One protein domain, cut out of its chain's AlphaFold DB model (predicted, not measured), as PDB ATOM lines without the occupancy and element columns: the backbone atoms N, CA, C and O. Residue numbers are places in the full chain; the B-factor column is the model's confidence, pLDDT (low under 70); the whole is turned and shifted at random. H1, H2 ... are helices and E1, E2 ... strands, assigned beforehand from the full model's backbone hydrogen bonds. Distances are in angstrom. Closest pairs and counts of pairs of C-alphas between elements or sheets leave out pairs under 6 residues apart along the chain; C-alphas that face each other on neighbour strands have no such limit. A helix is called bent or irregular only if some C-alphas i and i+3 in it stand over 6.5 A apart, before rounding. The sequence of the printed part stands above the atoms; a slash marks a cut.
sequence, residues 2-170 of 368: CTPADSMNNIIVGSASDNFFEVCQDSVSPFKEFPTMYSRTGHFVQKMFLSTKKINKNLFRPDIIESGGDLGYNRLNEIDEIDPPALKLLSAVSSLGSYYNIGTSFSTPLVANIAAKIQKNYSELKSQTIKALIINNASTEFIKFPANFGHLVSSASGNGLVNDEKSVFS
ATOM      1  N   CYS A   2     -39.411  25.446 -39.023       79.75
ATOM      2  CA  CYS A   2     -39.168  26.827 -39.474       79.75
ATOM      3  C   CYS A   2     -37.716  27.183 -39.161       79.75
ATOM      4  O   CYS A   2     -37.273  26.911 -38.053       79.75
ATOM      5  N   THR A   3     -36.985  27.818 -40.071       86.62
ATOM      6  CA  THR A   3     -35.679  28.407 -39.735       86.62
ATOM      7  C   THR A   3     -35.878  29.484 -38.653       86.62
ATOM      8  O   THR A   3     -36.824  30.263 -38.779       86.62
ATOM      9  N   PRO A   4     -35.060  29.538 -37.579       90.62
ATOM     10  CA  PRO A   4     -33.765  28.874 -37.373       90.62
ATOM     11  C   PRO A   4     -33.804  27.520 -36.635       90.62
ATOM     12  O   PRO A   4     -32.758  27.044 -36.192       90.62
ATOM     13  N   ALA A   5     -34.961  26.864 -36.512       89.88
ATOM     14  CA  ALA A   5     -35.108  25.604 -35.772       89.88
ATOM     15  C   ALA A   5     -34.403  24.386 -36.409       89.88
ATOM     16  O   ALA A   5     -34.428  23.291 -35.856       89.88
ATOM     17  N   ASP A   6     -33.742  24.570 -37.551       87.19
ATOM     18  CA  ASP A   6     -32.866  23.571 -38.163       87.19
ATOM     19  C   ASP A   6     -31.446  23.573 -37.537       87.19
ATOM     20  O   ASP A   6     -30.649  22.668 -37.796       87.19
ATOM     21  N   SER A   7     -31.111  24.574 -36.708       91.88
ATOM     22  CA  SER A   7     -29.812  24.685 -36.031       91.88
ATOM     23  C   SER A   7     -29.634  23.611 -34.962       91.88
ATOM     24  O   SER A   7     -30.384  23.542 -33.988       91.88
ATOM     25  N   MET A   8     -28.574  22.810 -35.089       93.44
ATOM     26  CA  MET A   8     -28.327  21.739 -34.128       93.44
ATOM     27  C   MET A   8     -27.814  22.212 -32.761       93.44
ATOM     28  O   MET A   8     -28.086  21.552 -31.756       93.44
ATOM     29  N   ASN A   9     -27.120  23.353 -32.715       94.50
ATOM     30  CA  ASN A   9     -26.610  23.940 -31.470       94.50
ATOM     31  C   ASN A   9     -27.725  24.535 -30.593       94.50
ATOM     32  O   ASN A   9     -27.518  24.725 -29.401       94.50
ATOM     33  N   ASN A  10     -28.913  24.776 -31.155       95.12
ATOM     34  CA  ASN A  10     -30.072  25.255 -30.403       95.12
ATOM     35  C   ASN A  10     -30.830  24.081 -29.766       95.12
ATOM     36  O   ASN A  10     -30.710  22.935 -30.212       95.12
ATOM     37  N   ILE A  11     -31.642  24.376 -28.749       96.50
ATOM     38  CA  ILE A  11     -32.676  23.464 -28.245       96.50
ATOM     39  C   ILE A  11     -33.938  23.696 -29.070       96.50
ATOM     40  O   ILE A  11     -34.450  24.813 -29.121       96.50
ATOM     41  N   ILE A  12     -34.418  22.655 -29.741       97.06
ATOM     42  CA  ILE A  12     -35.600  22.735 -30.598       97.06
ATOM     43  C   ILE A  12     -36.796  22.130 -29.878       97.06
ATOM     44  O   ILE A  12     -36.771  20.952 -29.524       97.06
ATOM     45  N   VAL A  13     -37.840  22.936 -29.706       98.00
ATOM     46  CA  VAL A  13     -39.025  22.603 -28.915       98.00
ATOM     47  C   VAL A  13     -40.215  22.391 -29.844       98.00
ATOM     48  O   VAL A  13     -40.559  23.268 -30.637       98.00
ATOM     49  N   GLY A  14     -40.822  21.210 -29.773       97.75
ATOM     50  CA  GLY A  14     -42.155  20.966 -30.315       97.75
ATOM     51  C   GLY A  14     -43.224  21.115 -29.237       97.75
ATOM     52  O   GLY A  14     -42.925  21.435 -28.089       97.75
ATOM     53  N   SER A  15     -44.470  20.849 -29.606       97.56
ATOM     54  CA  SER A  15     -45.600  20.935 -28.685       97.56
ATOM     55  C   SER A  15     -46.180  19.554 -28.377       97.56
ATOM     56  O   SER A  15     -46.339  18.721 -29.274       97.56
ATOM     57  N   ALA A  16     -46.485  19.348 -27.100       97.25
ATOM     58  CA  ALA A  16     -47.368  18.314 -26.590       97.25
ATOM     59  C   ALA A  16     -48.795  18.864 -26.443       97.25
ATOM     60  O   ALA A  16     -48.984  20.076 -26.296       97.25
ATOM     61  N   SER A  17     -49.782  17.974 -26.480       95.56
ATOM     62  CA  SER A  17     -51.212  18.283 -26.334       95.56
ATOM     63  C   SER A  17     -51.599  18.745 -24.932       95.56
ATOM     64  O   SER A  17     -52.718  19.205 -24.728       95.56
ATOM     65  N   ASP A  18     -50.687  18.638 -23.966       95.19
ATOM     66  CA  ASP A  18     -50.894  19.130 -22.615       95.19
ATOM     67  C   ASP A  18     -51.275  20.614 -22.593       95.19
ATOM     68  O   ASP A  18     -50.652  21.464 -23.242       95.19
ATOM     69  N   ASN A  19     -52.304  20.898 -21.803       93.62
ATOM     70  CA  ASN A  19     -52.878  22.214 -21.581       93.62
ATOM     71  C   ASN A  19     -52.972  22.573 -20.086       93.62
ATOM     72  O   ASN A  19     -53.618  23.561 -19.739       93.62
ATOM     73  N   PHE A  20     -52.327  21.783 -19.215       91.38
ATOM     74  CA  PHE A  20     -52.350  21.886 -17.750       91.38
ATOM     75  C   PHE A  20     -53.691  21.559 -17.075       91.38
ATOM     76  O   PHE A  20     -53.799  21.673 -15.852       91.38
ATOM     77  N   PHE A  21     -54.701  21.110 -17.823       85.62
ATOM     78  CA  PHE A  21     -55.939  20.577 -17.257       85.62
ATOM     79  C   PHE A  21     -55.866  19.046 -17.151       85.62
ATOM     80  O   PHE A  21     -55.243  18.379 -17.973       85.62
ATOM     81  N   GLU A  22     -56.504  18.463 -16.129       75.44
ATOM     82  CA  GLU A  22     -56.398  17.016 -15.868       75.44
ATOM     83  C   GLU A  22     -57.029  16.150 -16.966       75.44
ATOM     84  O   GLU A  22     -56.517  15.074 -17.276       75.44
ATOM     85  N   VAL A  23     -58.146  16.600 -17.548       74.19
ATOM     86  CA  VAL A  23     -58.882  15.872 -18.586       74.19
ATOM     87  C   VAL A  23     -59.479  16.863 -19.580       74.19
ATOM     88  O   VAL A  23     -60.180  17.793 -19.185       74.19
ATOM     89  N   CYS A  24     -59.269  16.616 -20.874       79.88
ATOM     90  CA  CYS A  24     -59.955  17.314 -21.955       79.88
ATOM     91  C   CYS A  24     -60.528  16.288 -22.941       79.88
ATOM     92  O   CYS A  24     -59.789  15.671 -23.704       79.88
ATOM     93  N   GLN A  25     -61.849  16.077 -22.906       79.81
ATOM     94  CA  GLN A  25     -62.521  15.099 -23.776       79.81
ATOM     95  C   GLN A  25     -62.572  15.540 -25.240       79.81
ATOM     96  O   GLN A  25     -62.687  14.698 -26.127       79.81
ATOM     97  N   ASP A  26     -62.459  16.844 -25.482       87.62
ATOM     98  CA  ASP A  26     -62.568  17.415 -26.818       87.62
ATOM     99  C   ASP A  26     -61.239  17.379 -27.584       87.62
ATOM    100  O   ASP A  26     -61.231  17.703 -28.765       87.62
ATOM    101  N   SER A  27     -60.129  16.979 -26.945       89.38
ATOM    102  CA  SER A  27     -58.798  16.920 -27.570       89.38
ATOM    103  C   SER A  27     -58.724  15.886 -28.696       89.38
ATOM    104  O   SER A  27     -59.248  14.775 -28.591       89.38
ATOM    105  N   VAL A  28     -58.011  16.226 -29.771       91.81
ATOM    106  CA  VAL A  28     -57.723  15.288 -30.868       91.81
ATOM    107  C   VAL A  28     -56.712  14.225 -30.440       91.81
ATOM    108  O   VAL A  28     -56.809  13.061 -30.843       91.81
ATOM    109  N   SER A  29     -55.733  14.616 -29.631       91.12
ATOM    110  CA  SER A  29     -54.707  13.730 -29.104       91.12
ATOM    111  C   SER A  29     -55.264  12.878 -27.964       91.12
ATOM    112  O   SER A  29     -56.009  13.368 -27.121       91.12
ATOM    113  N   PRO A  30     -54.867  11.598 -27.876       87.94
ATOM    114  CA  PRO A  30     -55.445  10.678 -26.899       87.94
ATOM    115  C   PRO A  30     -55.010  10.961 -25.451       87.94
ATOM    116  O   PRO A  30     -55.720  10.579 -24.525       87.94
ATOM    117  N   PHE A  31     -53.844  11.581 -25.252       89.38
ATOM    118  CA  PHE A  31     -53.273  11.913 -23.941       89.38
ATOM    119  C   PHE A  31     -52.422  13.177 -24.046       89.38
ATOM    120  O   PHE A  31     -51.995  13.513 -25.149       89.38
ATOM    121  N   LYS A  32     -52.138  13.826 -22.911       92.38
ATOM    122  CA  LYS A  32     -51.410  15.104 -22.808       92.38
ATOM    123  C   LYS A  32     -49.950  15.048 -23.284       92.38
ATOM    124  O   LYS A  32     -49.380  16.047 -23.702       92.38
ATOM    125  N   GLU A  33     -49.325  13.874 -23.237       93.75
ATOM    126  CA  GLU A  33     -47.928  13.689 -23.640       93.75
ATOM    127  C   GLU A  33     -47.767  13.526 -25.157       93.75
ATOM    128  O   GLU A  33     -46.642  13.463 -25.659       93.75
ATOM    129  N   PHE A  34     -48.868  13.407 -25.905       95.00
ATOM    130  CA  PHE A  34     -48.792  13.193 -27.344       95.00
ATOM    131  C   PHE A  34     -48.334  14.464 -28.063       95.00
ATOM    132  O   PHE A  34     -48.769  15.562 -27.720       95.00
ATOM    133  N   PRO A  35     -47.465  14.336 -29.080       96.06
ATOM    134  CA  PRO A  35     -47.108  15.471 -29.915       96.06
ATOM    135  C   PRO A  35     -48.340  15.953 -30.690       96.06
ATOM    136  O   PRO A  35     -49.086  15.140 -31.240       96.06
ATOM    137  N   THR A  36     -48.518  17.267 -30.775       95.38
ATOM    138  CA  THR A  36     -49.670  17.875 -31.452       95.38
ATOM    139  C   THR A  36     -49.550  17.803 -32.969       95.38
ATOM    140  O   THR A  36     -48.455  17.811 -33.536       95.38
ATOM    141  N   MET A  37     -50.691  17.781 -33.661       93.38
ATOM    142  CA  MET A  37     -50.740  17.666 -35.125       93.38
ATOM    143  C   MET A  37     -50.108  18.865 -35.855       93.38
ATOM    144  O   MET A  37     -49.563  18.707 -36.948       93.38
ATOM    145  N   TYR A  38     -50.147  20.057 -35.256       93.62
ATOM    146  CA  TYR A  38     -49.520  21.258 -35.815       93.62
ATOM    147  C   TYR A  38     -48.006  21.329 -35.540       93.62
ATOM    148  O   TYR A  38     -47.299  22.120 -36.177       93.62
ATOM    149  N   SER A  39     -47.488  20.521 -34.604       95.19
ATOM    150  CA  SER A  39     -46.065  20.489 -34.263       95.19
ATOM    151  C   SER A  39     -45.255  19.970 -35.451       95.19
ATOM    152  O   SER A  39     -45.447  18.862 -35.957       95.19
ATOM    153  N   ARG A  40     -44.329  20.795 -35.944       93.81
ATOM    154  CA  ARG A  40     -43.561  20.474 -37.150       93.81
ATOM    155  C   ARG A  40     -42.378  19.561 -36.836       93.81
ATOM    156  O   ARG A  40     -41.569  19.856 -35.962       93.81
ATOM    157  N   THR A  41     -42.171  18.563 -37.686       92.19
ATOM    158  CA  THR A  41     -40.990  17.690 -37.652       92.19
ATOM    159  C   THR A  41     -39.850  18.223 -38.535       92.19
ATOM    160  O   THR A  41     -40.001  19.211 -39.279       92.19
ATOM    161  N   GLY A  42     -38.670  17.608 -38.401       87.31
ATOM    162  CA  GLY A  42     -37.474  17.932 -39.186       87.31
ATOM    163  C   GLY A  42     -37.657  17.712 -40.692       87.31
ATOM    164  O   GLY A  42     -38.315  16.768 -41.119       87.31
ATOM    165  N   HIS A  43     -37.043  18.573 -41.508       82.56
ATOM    166  CA  HIS A  43     -37.191  18.537 -42.969       82.56
ATOM    167  C   HIS A  43     -36.410  17.387 -43.641       82.56
ATOM    168  O   HIS A  43     -36.728  16.985 -44.759       82.56
ATOM    169  N   PHE A  44     -35.381  16.848 -42.979       81.50
ATOM    170  CA  PHE A  44     -34.496  15.839 -43.557       81.50
ATOM    171  C   PHE A  44     -34.967  14.404 -43.267       81.50
ATOM    172  O   PHE A  44     -34.591  13.779 -42.270       81.50
ATOM    173  N   VAL A  45     -35.769  13.847 -44.178       82.06
ATOM    174  CA  VAL A  45     -36.247  12.457 -44.099       82.06
ATOM    175  C   VAL A  45     -35.178  11.493 -44.624       82.06
ATOM    176  O   VAL A  45     -35.159  11.112 -45.793       82.06
ATOM    177  N   GLN A  46     -34.289  11.052 -43.733       85.19
ATOM    178  CA  GLN A  46     -33.130  10.207 -44.065       85.19
ATOM    179  C   GLN A  46     -33.461   8.985 -44.930       85.19
ATOM    180  O   GLN A  46     -32.720   8.668 -45.855       85.19
ATOM    181  N   LYS A  47     -34.583   8.309 -44.654       83.56
ATOM    182  CA  LYS A  47     -35.005   7.090 -45.367       83.56
ATOM    183  C   LYS A  47     -35.271   7.307 -46.861       83.56
ATOM    184  O   LYS A  47     -35.205   6.344 -47.613       83.56
ATOM    185  N   MET A  48     -35.570   8.537 -47.282       84.12
ATOM    186  CA  MET A  48     -35.799   8.862 -48.694       84.12
ATOM    187  C   MET A  48     -34.489   8.994 -49.481       84.12
ATOM    188  O   MET A  48     -34.472   8.749 -50.682       84.12
ATOM    189  N   PHE A  49     -33.389   9.353 -48.810       82.75
ATOM    190  CA  PHE A  49     -32.122   9.704 -49.464       82.75
ATOM    191  C   PHE A  49     -30.973   8.741 -49.141       82.75
ATOM    192  O   PHE A  49     -29.997   8.657 -49.889       82.75
ATOM    193  N   LEU A  50     -31.057   8.014 -48.025       83.88
ATOM    194  CA  LEU A  50     -29.981   7.190 -47.484       83.88
ATOM    195  C   LEU A  50     -30.415   5.728 -47.343       83.88
ATOM    196  O   LEU A  50     -31.518   5.409 -46.907       83.88
ATOM    197  N   SER A  51     -29.490   4.813 -47.640       84.62
ATOM    198  CA  SER A  51     -29.661   3.388 -47.340       84.62
ATOM    199  C   SER A  51     -29.833   3.163 -45.836       84.62
ATOM    200  O   SER A  51     -29.146   3.821 -45.056       84.62
ATOM    201  N   THR A  52     -30.586   2.140 -45.428       81.81
ATOM    202  CA  THR A  52     -30.850   1.797 -44.014       81.81
ATOM    203  C   THR A  52     -29.598   1.751 -43.133       81.81
ATOM    204  O   THR A  52     -29.618   2.194 -41.992       81.81
ATOM    205  N   LYS A  53     -28.474   1.281 -43.687       81.25
ATOM    206  CA  LYS A  53     -27.171   1.199 -43.005       81.25
ATOM    207  C   LYS A  53     -26.550   2.559 -42.635       81.25
ATOM    208  O   LYS A  53     -25.581   2.587 -41.890       81.25
ATOM    209  N   LYS A  54     -27.073   3.661 -43.176       82.12
ATOM    210  CA  LYS A  54     -26.563   5.036 -43.019       82.12
ATOM    211  C   LYS A  54     -27.529   5.957 -42.286       82.12
ATOM    212  O   LYS A  54     -27.272   7.151 -42.191       82.12
ATOM    213  N   ILE A  55     -28.647   5.417 -41.810       87.00
ATOM    214  CA  ILE A  55     -29.608   6.193 -41.041       87.00
ATOM    215  C   ILE A  55     -29.013   6.442 -39.659       87.00
ATOM    216  O   ILE A  55     -28.723   5.508 -38.911       87.00
ATOM    217  N   ASN A  56     -28.874   7.711 -39.309       89.50
ATOM    218  CA  ASN A  56     -28.567   8.138 -37.962       89.50
ATOM    219  C   ASN A  56     -29.868   8.247 -37.161       89.50
ATOM    220  O   ASN A  56     -30.636   9.195 -37.319       89.50
ATOM    221  N   LYS A  57     -30.102   7.282 -36.269       89.44
ATOM    222  CA  LYS A  57     -31.293   7.247 -35.405       89.44
ATOM    223  C   LYS A  57     -31.418   8.446 -34.453       89.44
ATOM    224  O   LYS A  57     -32.503   8.673 -33.945       89.44
ATOM    225  N   ASN A  58     -30.332   9.183 -34.212       92.62
ATOM    226  CA  ASN A  58     -30.315  10.347 -33.321       92.62
ATOM    227  C   ASN A  58     -30.475  11.671 -34.082       92.62
ATOM    228  O   ASN A  58     -30.417  12.740 -33.481       92.62
ATOM    229  N   LEU A  59     -30.594  11.619 -35.413       92.12
ATOM    230  CA  LEU A  59     -30.814  12.795 -36.244       92.12
ATOM    231  C   LEU A  59     -32.311  12.926 -36.536       92.12
ATOM    232  O   LEU A  59     -32.814  12.485 -37.571       92.12
ATOM    233  N   PHE A  60     -33.004  13.525 -35.578       92.94
ATOM    234  CA  PHE A  60     -34.407  13.908 -35.647       92.94
ATOM    235  C   PHE A  60     -34.576  15.307 -35.049       92.94
ATOM    236  O   PHE A  60     -33.675  15.816 -34.380       92.94
ATOM    237  N   ARG A  61     -35.719  15.935 -35.330       93.12
ATOM    238  CA  ARG A  61     -36.155  17.193 -34.720       93.12
ATOM    239  C   ARG A  61     -37.680  17.162 -34.559       93.12
ATOM    240  O   ARG A  61     -38.323  16.676 -35.497       93.12
ATOM    241  N   PRO A  62     -38.249  17.697 -33.463       96.38
ATOM    242  CA  PRO A  62     -37.611  18.530 -32.426       96.38
ATOM    243  C   PRO A  62     -36.679  17.751 -31.477       96.38
ATOM    244  O   PRO A  62     -36.588  16.531 -31.566       96.38
ATOM    245  N   ASP A  63     -35.951  18.447 -30.599       97.56
ATOM    246  CA  ASP A  63     -35.130  17.791 -29.569       97.56
ATOM    247  C   ASP A  63     -36.008  17.213 -28.450       97.56
ATOM    248  O   ASP A  63     -35.699  16.151 -27.911       97.56
ATOM    249  N   ILE A  64     -37.103  17.905 -28.132       98.25
ATOM    250  CA  ILE A  64     -38.060  17.633 -27.051       98.25
ATOM    251  C   ILE A  64     -39.434  18.232 -27.398       98.25
ATOM    252  O   ILE A  64     -39.548  19.019 -28.345       98.25
ATOM    253  N   ILE A  65     -40.455  17.913 -26.607       98.19
ATOM    254  CA  ILE A  65     -41.755  18.598 -26.620       98.19
ATOM    255  C   ILE A  65     -42.112  19.118 -25.227       98.19
ATOM    256  O   ILE A  65     -41.615  18.602 -24.229       98.19
ATOM    257  N   GLU A  66     -42.967  20.134 -25.185       97.94
ATOM    258  CA  GLU A  66     -43.513  20.726 -23.959       97.94
ATOM    259  C   GLU A  66     -44.981  21.133 -24.175       97.94
ATOM    260  O   GLU A  66     -45.414  21.221 -25.328       97.94
ATOM    261  N   SER A  67     -45.747  21.372 -23.108       97.06
ATOM    262  CA  SER A  67     -47.162  21.769 -23.160       97.06
ATOM    263  C   SER A  67     -47.393  22.904 -24.164       97.06
ATOM    264  O   SER A  67     -46.699  23.926 -24.168       97.06
ATOM    265  N   GLY A  68     -48.323  22.703 -25.093       96.50
ATOM    266  CA  GLY A  68     -48.655  23.673 -26.141       96.50
ATOM    267  C   GLY A  68     -50.149  23.793 -26.418       96.50
ATOM    268  O   GLY A  68     -50.531  24.634 -27.231       96.50
ATOM    269  N   GLY A  69     -50.975  22.987 -25.747       95.94
ATOM    270  CA  GLY A  69     -52.397  22.846 -26.033       95.94
ATOM    271  C   GLY A  69     -52.649  22.082 -27.328       95.94
ATOM    272  O   GLY A  69     -51.762  21.942 -28.173       95.94
ATOM    273  N   ASP A  70     -53.866  21.594 -27.499       95.44
ATOM    274  CA  ASP A  70     -54.247  20.749 -28.624       95.44
ATOM    275  C   ASP A  70     -55.386  21.345 -29.450       95.44
ATOM    276  O   ASP A  70     -56.110  22.242 -29.021       95.44
ATOM    277  N   LEU A  71     -55.544  20.817 -30.660       93.81
ATOM    278  CA  LEU A  71     -56.761  21.009 -31.435       93.81
ATOM    279  C   LEU A  71     -57.900  20.209 -30.805       93.81
ATOM    280  O   LEU A  71     -57.664  19.174 -30.170       93.81
ATOM    281  N   GLY A  72     -59.134  20.653 -31.033       91.44
ATOM    282  CA  GLY A  72     -60.307  19.946 -30.544       91.44
ATOM    283  C   GLY A  72     -61.360  19.645 -31.589       91.44
ATOM    284  O   GLY A  72     -61.372  20.207 -32.684       91.44
ATOM    285  N   TYR A  73     -62.264  18.740 -31.230       86.81
ATOM    286  CA  TYR A  73     -63.442  18.417 -32.025       86.81
ATOM    287  C   TYR A  73     -64.557  19.427 -31.736       86.81
ATOM    288  O   TYR A  73     -65.269  19.314 -30.743       86.81
ATOM    289  N   ASN A  74     -64.743  20.406 -32.624       77.12
ATOM    290  CA  ASN A  74     -65.869  21.347 -32.546       77.12
ATOM    291  C   ASN A  74     -67.201  20.625 -32.861       77.12
ATOM    292  O   ASN A  74     -68.240  20.846 -32.240       77.12
ATOM    293  N   ARG A  75     -67.156  19.689 -33.821       76.38
ATOM    294  CA  ARG A  75     -68.232  18.747 -34.179       76.38
ATOM    295  C   ARG A  75     -67.615  17.381 -34.477       76.38
ATOM    296  O   ARG A  75     -66.422  17.302 -34.743       76.38
ATOM    297  N   LEU A  76     -68.430  16.317 -34.532       71.06
ATOM    298  CA  LEU A  76     -67.971  14.929 -34.757       71.06
ATOM    299  C   LEU A  76     -66.986  14.737 -35.935       71.06
ATOM    300  O   LEU A  76     -66.228  13.777 -35.917       71.06
ATOM    301  N   ASN A  77     -66.984  15.630 -36.936       75.44
ATOM    302  CA  ASN A  77     -66.119  15.553 -38.120       75.44
ATOM    303  C   ASN A  77     -65.293  16.832 -38.380       75.44
ATOM    304  O   ASN A  77     -64.767  16.988 -39.481       75.44
ATOM    305  N   GLU A  78     -65.211  17.762 -37.426       85.38
ATOM    306  CA  GLU A  78     -64.544  19.056 -37.618       85.38
ATOM    307  C   GLU A  78     -63.520  19.299 -36.510       85.38
ATOM    308  O   GLU A  78     -63.875  19.362 -35.332       85.38
ATOM    309  N   ILE A  79     -62.254  19.400 -36.919       88.31
ATOM    310  CA  ILE A  79     -61.121  19.710 -36.049       88.31
ATOM    311  C   ILE A  79     -60.850  21.205 -36.163       88.31
ATOM    312  O   ILE A  79     -60.638  21.694 -37.273       88.31
ATOM    313  N   ASP A  80     -60.838  21.898 -35.031       88.12
ATOM    314  CA  ASP A  80     -60.648  23.345 -34.976       88.12
ATOM    315  C   ASP A  80     -59.884  23.767 -33.711       88.12
ATOM    316  O   ASP A  80     -59.698  22.985 -32.770       88.12
ATOM    317  N   GLU A  81     -59.431  25.016 -33.695       86.88
ATOM    318  CA  GLU A  81     -58.906  25.673 -32.502       86.88
ATOM    319  C   GLU A  81     -60.081  26.057 -31.595       86.88
ATOM    320  O   GLU A  81     -60.805  27.017 -31.855       86.88
ATOM    321  N   ILE A  82     -60.289  25.283 -30.529       87.44
ATOM    322  CA  ILE A  82     -61.323  25.544 -29.523       87.44
ATOM    323  C   ILE A  82     -60.693  25.688 -28.135       87.44
ATOM    324  O   ILE A  82     -59.623  25.146 -27.864       87.44
ATOM    325  N   ASP A  83     -61.372  26.412 -27.246       88.00
ATOM    326  CA  ASP A  83     -60.826  26.788 -25.938       88.00
ATOM    327  C   ASP A  83     -60.464  25.603 -25.016       88.00
ATOM    328  O   ASP A  83     -59.386  25.647 -24.423       88.00
ATOM    329  N   PRO A  84     -61.290  24.541 -24.857       89.31
ATOM    330  CA  PRO A  84     -61.018  23.498 -23.860       89.31
ATOM    331  C   PRO A  84     -59.665  22.765 -23.996       89.31
ATOM    332  O   PRO A  84     -59.012  22.570 -22.971       89.31
ATOM    333  N   PRO A  85     -59.219  22.332 -25.193       93.19
ATOM    334  CA  PRO A  85     -57.912  21.704 -25.394       93.19
ATOM    335  C   PRO A  85     -56.759  22.711 -25.507       93.19
ATOM    336  O   PRO A  85     -55.600  22.320 -25.378       93.19
ATOM    337  N   ALA A  86     -57.038  23.995 -25.720       94.56
ATOM    338  CA  ALA A  86     -56.018  25.024 -25.854       94.56
ATOM    339  C   ALA A  86     -55.401  25.434 -24.504       94.56
ATOM    340  O   ALA A  86     -55.963  25.211 -23.429       94.56
ATOM    341  N   LEU A  87     -54.228  26.074 -24.546       94.62
ATOM    342  CA  LEU A  87     -53.608  26.651 -23.354       94.62
ATOM    343  C   LEU A  87     -54.326  27.931 -22.946       94.62
ATOM    344  O   LEU A  87     -54.555  28.804 -23.780       94.62
ATOM    345  N   LYS A  88     -54.574  28.096 -21.644       93.94
ATOM    346  CA  LYS A  88     -54.992  29.383 -21.080       93.94
ATOM    347  C   LYS A  88     -53.773  30.280 -20.867       93.94
ATOM    348  O   LYS A  88     -52.896  29.972 -20.064       93.94
ATOM    349  N   LEU A  89     -53.744  31.415 -21.550       92.81
ATOM    350  CA  LEU A  89     -52.623  32.349 -21.580       92.81
ATOM    351  C   LEU A  89     -53.020  33.693 -20.979       92.81
ATOM    352  O   LEU A  89     -54.147  34.161 -21.151       92.81
ATOM    353  N   LEU A  90     -52.077  34.344 -20.301       92.56
ATOM    354  CA  LEU A  90     -52.240  35.721 -19.842       92.56
ATOM    355  C   LEU A  90     -51.890  36.691 -20.971       92.56
ATOM    356  O   LEU A  90     -50.861  36.555 -21.635       92.56
ATOM    357  N   SER A  91     -52.748  37.684 -21.183       92.25
ATOM    358  CA  SER A  91     -52.499  38.748 -22.147       92.25
ATOM    359  C   SER A  91     -51.725  39.891 -21.505       92.25
ATOM    360  O   SER A  91     -52.038  40.324 -20.398       92.25
ATOM    361  N   ALA A  92     -50.767  40.454 -22.244       89.50
ATOM    362  CA  ALA A  92     -50.168  41.740 -21.889       89.50
ATOM    363  C   ALA A  92     -51.163  42.910 -22.048       89.50
ATOM    364  O   ALA A  92     -50.935  44.000 -21.529       89.50
ATOM    365  N   VAL A  93     -52.274  42.696 -22.765       92.88
ATOM    366  CA  VAL A  93     -53.354  43.673 -22.920       92.88
ATOM    367  C   VAL A  93     -54.334  43.510 -21.760       92.88
ATOM    368  O   VAL A  93     -55.106  42.551 -21.721       92.88
ATOM    369  N   SER A  94     -54.330  44.472 -20.834       87.31
ATOM    370  CA  SER A  94     -55.118  44.428 -19.591       87.31
ATOM    371  C   SER A  94     -56.620  44.229 -19.812       87.31
ATOM    372  O   SER A  94     -57.264  43.545 -19.022       87.31
ATOM    373  N   SER A  95     -57.179  44.765 -20.901       91.50
ATOM    374  CA  SER A  95     -58.601  44.611 -21.233       91.50
ATOM    375  C   SER A  95     -58.987  43.203 -21.694       91.50
ATOM    376  O   SER A  95     -60.170  42.880 -21.686       91.50
ATOM    377  N   LEU A  96     -58.023  42.380 -22.126       90.12
ATOM    378  CA  LEU A  96     -58.270  41.011 -22.587       90.12
ATOM    379  C   LEU A  96     -58.181  39.998 -21.433       90.12
ATOM    380  O   LEU A  96     -58.835  38.963 -21.474       90.12
ATOM    381  N   GLY A  97     -57.385  40.291 -20.398       91.69
ATOM    382  CA  GLY A  97     -57.172  39.396 -19.260       91.69
ATOM    383  C   GLY A  97     -56.458  38.107 -19.672       91.69
ATOM    384  O   GLY A  97     -55.231  38.069 -19.747       91.69
ATOM    385  N   SER A  98     -57.226  37.056 -19.965       92.50
ATOM    386  CA  SER A  98     -56.716  35.769 -20.449       92.50
ATOM    387  C   SER A  98     -57.394  35.344 -21.744       92.50
ATOM    388  O   SER A  98     -58.575  35.617 -21.935       92.50
ATOM    389  N   TYR A  99     -56.675  34.612 -22.584       92.81
ATOM    390  CA  TYR A  99     -57.189  34.043 -23.828       92.81
ATOM    391  C   TYR A  99     -56.694  32.607 -23.999       92.81
ATOM    392  O   TYR A  99     -55.763  32.188 -23.310       92.81
ATOM    393  N   TYR A 100     -57.322  31.867 -24.907       93.06
ATOM    394  CA  TYR A 100     -56.932  30.505 -25.241       93.06
ATOM    395  C   TYR A 100     -56.216  30.479 -26.583       93.06
ATOM    396  O   TYR A 100     -56.593  31.200 -27.509       93.06
ATOM    397  N   ASN A 101     -55.135  29.709 -26.673       94.69
ATOM    398  CA  ASN A 101     -54.415  29.524 -27.926       94.69
ATOM    399  C   ASN A 101     -53.553  28.255 -27.888       94.69
ATOM    400  O   ASN A 101     -53.289  27.701 -26.819       94.69
ATOM    401  N   ILE A 102     -53.098  27.815 -29.056       96.00
ATOM    402  CA  ILE A 102     -52.221  26.660 -29.227       96.00
ATOM    403  C   ILE A 102     -50.961  27.050 -29.987       96.00
ATOM    404  O   ILE A 102     -50.944  27.989 -30.781       96.00
ATOM    405  N   GLY A 103     -49.871  26.320 -29.772       95.38
ATOM    406  CA  GLY A 103     -48.688  26.508 -30.597       95.38
ATOM    407  C   GLY A 103     -47.374  26.202 -29.910       95.38
ATOM    408  O   GLY A 103     -47.178  26.412 -28.715       95.38
ATOM    409  N   THR A 104     -46.386  25.850 -30.733       96.69
ATOM    410  CA  THR A 104     -44.989  25.712 -30.297       96.69
ATOM    411  C   THR A 104     -44.413  27.027 -29.758       96.69
ATOM    412  O   THR A 104     -43.440  27.013 -29.004       96.69
ATOM    413  N   SER A 105     -45.013  28.166 -30.125       95.62
ATOM    414  CA  SER A 105     -44.691  29.495 -29.589       95.62
ATOM    415  C   SER A 105     -44.954  29.616 -28.085       95.62
ATOM    416  O   SER A 105     -44.330  30.462 -27.451       95.62
ATOM    417  N   PHE A 106     -45.822  28.772 -27.515       95.94
ATOM    418  CA  PHE A 106     -46.112  28.724 -26.078       95.94
ATOM    419  C   PHE A 106     -45.328  27.617 -25.362       95.94
ATOM    420  O   PHE A 106     -44.890  27.816 -24.235       95.94
ATOM    421  N   SER A 107     -45.021  26.513 -26.048       97.25
ATOM    422  CA  SER A 107     -44.127  25.464 -25.529       97.25
ATOM    423  C   SER A 107     -42.677  25.944 -25.371       97.25
ATOM    424  O   SER A 107     -41.997  25.628 -24.400       97.25
ATOM    425  N   THR A 108     -42.186  26.749 -26.319       97.38
ATOM    426  CA  THR A 108     -40.805  27.269 -26.308       97.38
ATOM    427  C   THR A 108     -40.455  28.079 -25.046       97.38
ATOM    428  O   THR A 108     -39.420  27.786 -24.441       97.38
ATOM    429  N   PRO A 109     -41.249  29.081 -24.609       96.94
ATOM    430  CA  PRO A 109     -40.939  29.846 -23.401       96.94
ATOM    431  C   PRO A 109     -41.008  29.017 -22.110       96.94
ATOM    432  O   PRO A 109     -40.281  29.339 -21.173       96.94
ATOM    433  N   LEU A 110     -41.801  27.939 -22.058       97.25
ATOM    434  CA  LEU A 110     -41.799  27.013 -20.918       97.25
ATOM    435  C   LEU A 110     -40.436  26.324 -20.780       97.25
ATOM    436  O   LEU A 110     -39.812  26.384 -19.726       97.25
ATOM    437  N   VAL A 111     -39.893  25.792 -21.876       98.25
ATOM    438  CA  VAL A 111     -38.535  25.218 -21.882       98.25
ATOM    439  C   VAL A 111     -37.470  26.280 -21.590       98.25
ATOM    440  O   VAL A 111     -36.502  26.007 -20.880       98.25
ATOM    441  N   ALA A 112     -37.634  27.502 -22.105       98.12
ATOM    442  CA  ALA A 112     -36.720  28.602 -21.799       98.12
ATOM    443  C   ALA A 112     -36.718  28.944 -20.297       98.12
ATOM    444  O   ALA A 112     -35.665  29.264 -19.748       98.12
ATOM    445  N   ASN A 113     -37.863  28.825 -19.619       97.75
ATOM    446  CA  ASN A 113     -37.954  28.977 -18.171       97.75
ATOM    447  C   ASN A 113     -37.178  27.878 -17.427       97.75
ATOM    448  O   ASN A 113     -36.438  28.201 -16.501       97.75
ATOM    449  N   ILE A 114     -37.257  26.619 -17.874       97.94
ATOM    450  CA  ILE A 114     -36.449  25.514 -17.319       97.94
ATOM    451  C   ILE A 114     -34.954  25.825 -17.479       97.94
ATOM    452  O   ILE A 114     -34.193  25.752 -16.516       97.94
ATOM    453  N   ALA A 115     -34.530  26.245 -18.674       98.00
ATOM    454  CA  ALA A 115     -33.146  26.643 -18.922       98.00
ATOM    455  C   ALA A 115     -32.700  27.804 -18.011       98.00
ATOM    456  O   ALA A 115     -31.590  27.774 -17.484       98.00
ATOM    457  N   ALA A 116     -33.572  28.789 -17.775       97.50
ATOM    458  CA  ALA A 116     -33.301  29.895 -16.860       97.50
ATOM    459  C   ALA A 116     -33.185  29.437 -15.396       97.50
ATOM    460  O   ALA A 116     -32.312  29.928 -14.686       97.50
ATOM    461  N   LYS A 117     -34.009  28.480 -14.943       97.25
ATOM    462  CA  LYS A 117     -33.894  27.876 -13.602       97.25
ATOM    463  C   LYS A 117     -32.564  27.145 -13.430       97.25
ATOM    464  O   LYS A 117     -31.890  27.358 -12.428       97.25
ATOM    465  N   ILE A 118     -32.162  26.344 -14.422       95.94
ATOM    466  CA  ILE A 118     -30.862  25.654 -14.423       95.94
ATOM    467  C   ILE A 118     -29.727  26.681 -14.347       95.94
ATOM    468  O   ILE A 118     -28.888  26.583 -13.464       95.94
ATOM    469  N   GLN A 119     -29.730  27.694 -15.217       95.44
ATOM    470  CA  GLN A 119     -28.690  28.728 -15.247       95.44
ATOM    471  C   GLN A 119     -28.642  29.563 -13.958       95.44
ATOM    472  O   GLN A 119     -27.570  30.008 -13.558       95.44
ATOM    473  N   LYS A 120     -29.793  29.802 -13.316       95.25
ATOM    474  CA  LYS A 120     -29.874  30.522 -12.038       95.25
ATOM    475  C   LYS A 120     -29.246  29.715 -10.902       95.25
ATOM    476  O   LYS A 120     -28.528  30.296 -10.099       95.25
ATOM    477  N   ASN A 121     -29.535  28.417 -10.832       92.88
ATOM    478  CA  ASN A 121     -29.028  27.547  -9.769       92.88
ATOM    479  C   ASN A 121     -27.575  27.117 -10.010       92.88
ATOM    480  O   ASN A 121     -26.842  26.896  -9.056       92.88
ATOM    481  N   TYR A 122     -27.155  27.020 -11.274       93.94
ATOM    482  CA  TYR A 122     -25.842  26.521 -11.676       93.94
ATOM    483  C   TYR A 122     -25.252  27.425 -12.769       93.94
ATOM    484  O   TYR A 122     -25.304  27.125 -13.967       93.94
ATOM    485  N   SER A 123     -24.724  28.578 -12.356       92.75
ATOM    486  CA  SER A 123     -24.314  29.662 -13.259       92.75
ATOM    487  C   SER A 123     -23.109  29.326 -14.145       92.75
ATOM    488  O   SER A 123     -22.956  29.914 -15.217       92.75
ATOM    489  N   GLU A 124     -22.285  28.364 -13.739       93.19
ATOM    490  CA  GLU A 124     -21.073  27.968 -14.463       93.19
ATOM    491  C   GLU A 124     -21.329  26.944 -15.581       93.19
ATOM    492  O   GLU A 124     -20.454  26.705 -16.417       93.19
ATOM    493  N   LEU A 125     -22.532  26.355 -15.644       95.31
ATOM    494  CA  LEU A 125     -22.849  25.331 -16.640       95.31
ATOM    495  C   LEU A 125     -22.898  25.902 -18.058       95.31
ATOM    496  O   LEU A 125     -23.536  26.918 -18.343       95.31
ATOM    497  N   LYS A 126     -22.293  25.179 -19.002       95.81
ATOM    498  CA  LYS A 126     -22.309  25.552 -20.420       95.81
ATOM    499  C   LYS A 126     -23.664  25.261 -21.061       95.81
ATOM    500  O   LYS A 126     -24.400  24.355 -20.671       95.81
ATOM    501  N   SER A 127     -23.968  25.957 -22.157       95.12
ATOM    502  CA  SER A 127     -25.254  25.817 -22.858       95.12
ATOM    503  C   SER A 127     -25.551  24.386 -23.331       95.12
ATOM    504  O   SER A 127     -26.696  23.940 -23.264       95.12
ATOM    505  N   GLN A 128     -24.540  23.627 -23.778       95.94
ATOM    506  CA  GLN A 128     -24.738  22.220 -24.142       95.94
ATOM    507  C   GLN A 128     -25.074  21.330 -22.930       95.94
ATOM    508  O   GLN A 128     -25.770  20.329 -23.099       95.94
ATOM    509  N   THR A 129     -24.645  21.699 -21.721       98.00
ATOM    510  CA  THR A 129     -24.980  21.000 -20.473       98.00
ATOM    511  C   THR A 129     -26.435  21.233 -20.106       98.00
ATOM    512  O   THR A 129     -27.156  20.272 -19.855       98.00
ATOM    513  N   ILE A 130     -26.906  22.480 -20.202       97.88
ATOM    514  CA  ILE A 130     -28.325  22.827 -20.026       97.88
ATOM    515  C   ILE A 130     -29.191  22.028 -21.010       97.88
ATOM    516  O   ILE A 130     -30.174  21.394 -20.620       97.88
ATOM    517  N   LYS A 131     -28.785  21.975 -22.286       98.00
ATOM    518  CA  LYS A 131     -29.450  21.144 -23.300       98.00
ATOM    519  C   LYS A 131     -29.455  19.660 -22.916       98.00
ATOM    520  O   LYS A 131     -30.483  18.996 -23.058       98.00
ATOM    521  N   ALA A 132     -28.326  19.133 -22.445       98.31
ATOM    522  CA  ALA A 132     -28.209  17.738 -22.042       98.31
ATOM    523  C   ALA A 132     -29.094  17.403 -20.829       98.31
ATOM    524  O   ALA A 132     -29.735  16.357 -20.864       98.31
ATOM    525  N   LEU A 133     -29.191  18.283 -19.825       98.19
ATOM    526  CA  LEU A 133     -30.040  18.124 -18.632       98.19
ATOM    527  C   LEU A 133     -31.523  18.006 -19.001       98.19
ATOM    528  O   LEU A 133     -32.187  17.040 -18.612       98.19
ATOM    529  N   ILE A 134     -32.009  18.937 -19.827       98.38
ATOM    530  CA  ILE A 134     -33.398  18.968 -20.304       98.38
ATOM    531  C   ILE A 134     -33.718  17.704 -21.118       98.38
ATOM    532  O   ILE A 134     -34.706  17.014 -20.867       98.38
ATOM    533  N   ILE A 135     -32.850  17.335 -22.067       98.38
ATOM    534  CA  ILE A 135     -33.045  16.129 -22.884       98.38
ATOM    535  C   ILE A 135     -32.960  14.850 -22.034       98.38
ATOM    536  O   ILE A 135     -33.683  13.886 -22.299       98.38
ATOM    537  N   ASN A 136     -32.078  14.796 -21.028       98.00
ATOM    538  CA  ASN A 136     -31.909  13.626 -20.162       98.00
ATOM    539  C   ASN A 136     -33.199  13.281 -19.415       98.00
ATOM    540  O   ASN A 136     -33.578  12.108 -19.381       98.00
ATOM    541  N   ASN A 137     -33.925  14.295 -18.952       95.69
ATOM    542  CA  ASN A 137     -35.147  14.119 -18.174       95.69
ATOM    543  C   ASN A 137     -36.442  14.121 -19.003       95.69
ATOM    544  O   ASN A 137     -37.505  13.844 -18.454       95.69
ATOM    545  N   ALA A 138     -36.366  14.342 -20.319       97.12
ATOM    546  CA  ALA A 138     -37.502  14.145 -21.218       97.12
ATOM    547  C   ALA A 138     -37.872  12.656 -21.385       97.12
ATOM    548  O   ALA A 138     -36.987  11.794 -21.424       97.12
ATOM    549  N   SER A 139     -39.160  12.328 -21.509       95.62
ATOM    550  CA  SER A 139     -39.621  10.935 -21.616       95.62
ATOM    551  C   SER A 139     -40.639  10.709 -22.729       95.62
ATOM    552  O   SER A 139     -41.587  11.472 -22.910       95.62
ATOM    553  N   THR A 140     -40.471   9.599 -23.451       95.44
ATOM    554  CA  THR A 140     -41.442   9.091 -24.434       95.44
ATOM    555  C   THR A 140     -42.311   7.963 -23.871       95.44
ATOM    556  O   THR A 140     -43.022   7.315 -24.633       95.44
ATOM    557  N   GLU A 141     -42.229   7.665 -22.570       92.44
ATOM    558  CA  GLU A 141     -42.880   6.502 -21.941       92.44
ATOM    559  C   GLU A 141     -44.398   6.453 -22.177       92.44
ATOM    560  O   GLU A 141     -44.958   5.389 -22.459       92.44
ATOM    561  N   PHE A 142     -45.050   7.616 -22.138       92.00
ATOM    562  CA  PHE A 142     -46.496   7.752 -22.332       92.00
ATOM    563  C   PHE A 142     -46.898   8.025 -23.791       92.00
ATOM    564  O   PHE A 142     -48.083   8.078 -24.110       92.00
ATOM    565  N   ILE A 143     -45.933   8.102 -24.714       93.56
ATOM    566  CA  ILE A 143     -46.168   8.384 -26.136       93.56
ATOM    567  C   ILE A 143     -46.226   7.064 -26.909       93.56
ATOM    568  O   ILE A 143     -45.220   6.554 -27.412       93.56
ATOM    569  N   LYS A 144     -47.422   6.480 -26.999       91.12
ATOM    570  CA  LYS A 144     -47.625   5.147 -27.587       91.12
ATOM    571  C   LYS A 144     -48.172   5.234 -29.004       91.12
ATOM    572  O   LYS A 144     -49.376   5.319 -29.219       91.12
ATOM    573  N   PHE A 145     -47.276   5.167 -29.981       92.19
ATOM    574  CA  PHE A 145     -47.670   5.043 -31.382       92.19
ATOM    575  C   PHE A 145     -48.032   3.584 -31.699       92.19
ATOM    576  O   PHE A 145     -47.455   2.668 -31.101       92.19
ATOM    577  N   PRO A 146     -48.934   3.332 -32.668       92.62
ATOM    578  CA  PRO A 146     -49.161   1.986 -33.181       92.62
ATOM    579  C   PRO A 146     -47.844   1.329 -33.627       92.62
ATOM    580  O   PRO A 146     -46.936   2.008 -34.112       92.62
ATOM    581  N   ALA A 147     -47.726   0.006 -33.482       91.06
ATOM    582  CA  ALA A 147     -46.454  -0.712 -33.646       91.06
ATOM    583  C   ALA A 147     -45.761  -0.466 -35.004       91.06
ATOM    584  O   ALA A 147     -44.539  -0.332 -35.072       91.06
ATOM    585  N   ASN A 148     -46.533  -0.335 -36.083       92.75
ATOM    586  CA  ASN A 148     -46.046  -0.007 -37.428       92.75
ATOM    587  C   ASN A 148     -45.459   1.417 -37.546       92.75
ATOM    588  O   ASN A 148     -44.603   1.668 -38.397       92.75
ATOM    589  N   PHE A 149     -45.856   2.332 -36.662       90.75
ATOM    590  CA  PHE A 149     -45.425   3.729 -36.633       90.75
ATOM    591  C   PHE A 149     -44.494   4.068 -35.462       90.75
ATOM    592  O   PHE A 149     -44.068   5.213 -35.348       90.75
ATOM    593  N   GLY A 150     -44.086   3.093 -34.640       89.19
ATOM    594  CA  GLY A 150     -43.191   3.332 -33.497       89.19
ATOM    595  C   GLY A 150     -41.857   4.000 -33.868       89.19
ATOM    596  O   GLY A 150     -41.274   4.735 -33.080       89.19
ATOM    597  N   HIS A 151     -41.400   3.830 -35.111       86.62
ATOM    598  CA  HIS A 151     -40.196   4.482 -35.625       86.62
ATOM    599  C   HIS A 151     -40.328   6.006 -35.822       86.62
ATOM    600  O   HIS A 151     -39.320   6.660 -36.085       86.62
ATOM    601  N   LEU A 152     -41.545   6.557 -35.757       90.88
ATOM    602  CA  LEU A 152     -41.822   7.985 -35.920       90.88
ATOM    603  C   LEU A 152     -41.853   8.741 -34.593       90.88
ATOM    604  O   LEU A 152     -41.780   9.965 -34.633       90.88
ATOM    605  N   VAL A 153     -41.905   8.044 -33.450       94.12
ATOM    606  CA  VAL A 153     -42.019   8.669 -32.119       94.12
ATOM    607  C   VAL A 153     -40.964   9.758 -31.952       94.12
ATOM    608  O   VAL A 153     -41.319  10.920 -31.823       94.12
ATOM    609  N   SER A 154     -39.677   9.439 -32.118       93.81
ATOM    610  CA  SER A 154     -38.614  10.445 -31.968       93.81
ATOM    611  C   SER A 154     -38.652  11.560 -33.014       93.81
ATOM    612  O   SER A 154     -38.195  12.665 -32.757       93.81
ATOM    613  N   SER A 155     -39.204  11.308 -34.203       92.88
ATOM    614  CA  SER A 155     -39.369  12.369 -35.208       92.88
ATOM    615  C   SER A 155     -40.515  13.321 -34.868       92.88
ATOM    616  O   SER A 155     -40.451  14.478 -35.261       92.88
ATOM    617  N   ALA A 156     -41.542  12.848 -34.159       94.38
ATOM    618  CA  ALA A 156     -42.704  13.639 -33.768       94.38
ATOM    619  C   ALA A 156     -42.514  14.341 -32.412       94.38
ATOM    620  O   ALA A 156     -42.878  15.505 -32.274       94.38
ATOM    621  N   SER A 157     -41.919  13.657 -31.430       96.38
ATOM    622  CA  SER A 157     -41.791  14.132 -30.045       96.38
ATOM    623  C   SER A 157     -40.352  14.356 -29.570       96.38
ATOM    624  O   SER A 157     -40.129  14.726 -28.418       96.38
ATOM    625  N   GLY A 158     -39.349  14.132 -30.421       96.44
ATOM    626  CA  GLY A 158     -37.950  14.238 -30.019       96.44
ATOM    627  C   GLY A 158     -37.569  13.190 -28.969       96.44
ATOM    628  O   GLY A 158     -37.794  11.992 -29.143       96.44
ATOM    629  N   ASN A 159     -36.990  13.644 -27.859       97.44
ATOM    630  CA  ASN A 159     -36.725  12.813 -26.683       97.44
ATOM    631  C   ASN A 159     -37.926  12.722 -25.723       97.44
ATOM    632  O   ASN A 159     -37.812  12.082 -24.678       97.44
ATOM    633  N   GLY A 160     -39.069  13.304 -26.098       97.50
ATOM    634  CA  GLY A 160     -40.325  13.236 -25.365       97.50
ATOM    635  C   GLY A 160     -40.659  14.502 -24.584       97.50
ATOM    636  O   GLY A 160     -40.048  15.551 -24.799       97.50
ATOM    637  N   LEU A 161     -41.657  14.379 -23.707       97.38
ATOM    638  CA  LEU A 161     -42.135  15.463 -22.854       97.38
ATOM    639  C   LEU A 161     -41.126  15.731 -21.740       97.38
ATOM    640  O   LEU A 161     -40.661  14.784 -21.096       97.38
ATOM    641  N   VAL A 162     -40.765  16.997 -21.545       96.56
ATOM    642  CA  VAL A 162     -39.816  17.418 -20.510       96.56
ATOM    643  C   VAL A 162     -40.436  17.282 -19.118       96.56
ATOM    644  O   VAL A 162     -41.648  17.308 -18.937       96.56
ATOM    645  N   ASN A 163     -39.579  17.109 -18.115       95.00
ATOM    646  CA  ASN A 163     -39.957  17.212 -16.714       95.00
ATOM    647  C   ASN A 163     -39.158  18.352 -16.072       95.00
ATOM    648  O   ASN A 163     -37.936  18.238 -15.966       95.00
ATOM    649  N   ASP A 164     -39.834  19.434 -15.683       92.62
ATOM    650  CA  ASP A 164     -39.217  20.648 -15.126       92.62
ATOM    651  C   ASP A 164     -38.378  20.333 -13.877       92.62
ATOM    652  O   ASP A 164     -37.155  20.471 -13.900       92.62
ATOM    653  N   GLU A 165     -38.998  19.779 -12.832       93.31
ATOM    654  CA  GLU A 165     -38.328  19.494 -11.555       93.31
ATOM    655  C   GLU A 165     -37.112  18.579 -11.717       93.31
ATOM    656  O   GLU A 165     -36.019  18.910 -11.262       93.31
ATOM    657  N   LYS A 166     -37.262  17.455 -12.430       92.75
ATOM    658  CA  LYS A 166     -36.170  16.492 -12.639       92.75
ATOM    659  C   LYS A 166     -35.056  17.038 -13.531       92.75
ATOM    660  O   LYS A 166     -33.960  16.484 -13.512       92.75
ATOM    661  N   SER A 167     -35.323  18.069 -14.337       92.56
ATOM    662  CA  SER A 167     -34.296  18.732 -15.154       92.56
ATOM    663  C   SER A 167     -33.409  19.665 -14.331       92.56
ATOM    664  O   SER A 167     -32.282  19.927 -14.745       92.56
ATOM    665  N   VAL A 168     -33.905  20.154 -13.190       91.88
ATOM    666  CA  VAL A 168     -33.203  21.112 -12.321       91.88
ATOM    667  C   VAL A 168     -32.601  20.425 -11.092       91.88
ATOM    668  O   VAL A 168     -31.509  20.793 -10.656       91.88
ATOM    669  N   PHE A 169     -33.286  19.423 -10.538       91.88
ATOM    670  CA  PHE A 169     -32.945  18.836  -9.246       91.88
ATOM    671  C   PHE A 169     -32.724  17.322  -9.323       91.88
ATOM    672  O   PHE A 169     -33.438  16.585 -10.011       91.88
ATOM    673  N   SER A 170     -31.728  16.866  -8.565       90.75
ATOM    674  CA  SER A 170     -31.585  15.460  -8.176       90.75
ATOM    675  C   SER A 170     -32.513  15.149  -6.995       90.75
ATOM    676  O   SER A 170     -33.088  16.051  -6.389       90.75
TER     677      SER A 170
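AT A GLANCE: This is residues 2 to 170 of the 368 residues of the protein "Subtilase family protein" of Chryseobacterium piscicola (UniProt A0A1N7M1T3). What does the model look like at first sight? A short parallel strand pair, E1 and E2, makes the core, with H2 packing on one side through residues 104 to 112 and residues 154 to 157 of H4 on the other. H3 and H5 cluster by residues 114 to 119 of H2, two small hairpins, E3 with E4 and E5 with E6, lie toward the opposite end, and residues 48 to 53 stick out at a corner. What is it made of? The printed part has 169 residues, with named elements in the order E1 H1 E2 E3 E4 E5 E6 H2 H3 H4 H5, five helices and six strands; the class is mixed, with 72 residues, under half, in named elements. It is compact, with a radius of gyration of the C-alphas of 16.9 A and spans of 51 by 44 by 31 A.

IN THESE COORDINATES: Where are the strands? E1, residues 13 to 16, begins with C-alpha 13 at (-39.025, 22.603, -28.915), and E2 is residues 64 to 67. E3 is residues 72 to 75, E4 78 to 80, E5 87 to 90 and E6 98 to 101. Where are the helices? H1 is residues 46 to 49, H2 104 to 121, 26.1 A long, and H3 127 to 137, 16.0 A. H4 is residues 147 to 157, 16.0 A, and irregular, with C-alphas 148 and 151 7.6 A apart; H5, residues 164 to 168, ends with C-alpha 168 at (-33.203, 21.112, -12.321).

HOW THE PARTS SIT: How do the strands pair? E1 and E2 are parallel, with N 16 and O 66 2.8 A apart; E1, H1 and E2 form a strand-helix-strand unit, two parallel neighbour strands with a helix between, its crossover right-handed. In the hairpin E3 and E4, N 80 and O 72 are 2.9 A apart; in the hairpin E5 and E6, N 89 and O 99 are 2.8 A apart. What comes near E1 and E2? The closest C-alphas of E2 and H2 are those of Glu 66 and Ser 107, 5.0 A, and of E2 and H4 those of Ile 65 and Ser 157, 5.6 A. How do the helices meet? H2, with residues 114 to 119 alone, touches H3, closest at the C-alphas of Ala 115 and Ile 130, 6.2 A, and H3 touches H5 at those of Ile 134 and Ser 167, 5.2 A. How do their backbones run? Every O i to N i+4 pair is within hydrogen-bond range in H3 and H5, 12 of 14 in H2 and 2 of 7 in H4, where 5 of 8 O i to N i+3 pairs are; H1 is too short for an O i to N i+4 pair.

THE WHOLE: How large is it? The two C-alphas farthest apart, of Lys 53 and Ser 95, are 57.8 A apart. Which links are long, and is there a cut? The links E1 to H1, 29 residues, and H1 to E2, 14 residues, are long, and the printed part has no cut. How confident is the model? The mean pLDDT of the printed part is 92.0, and no printed residue is under 70.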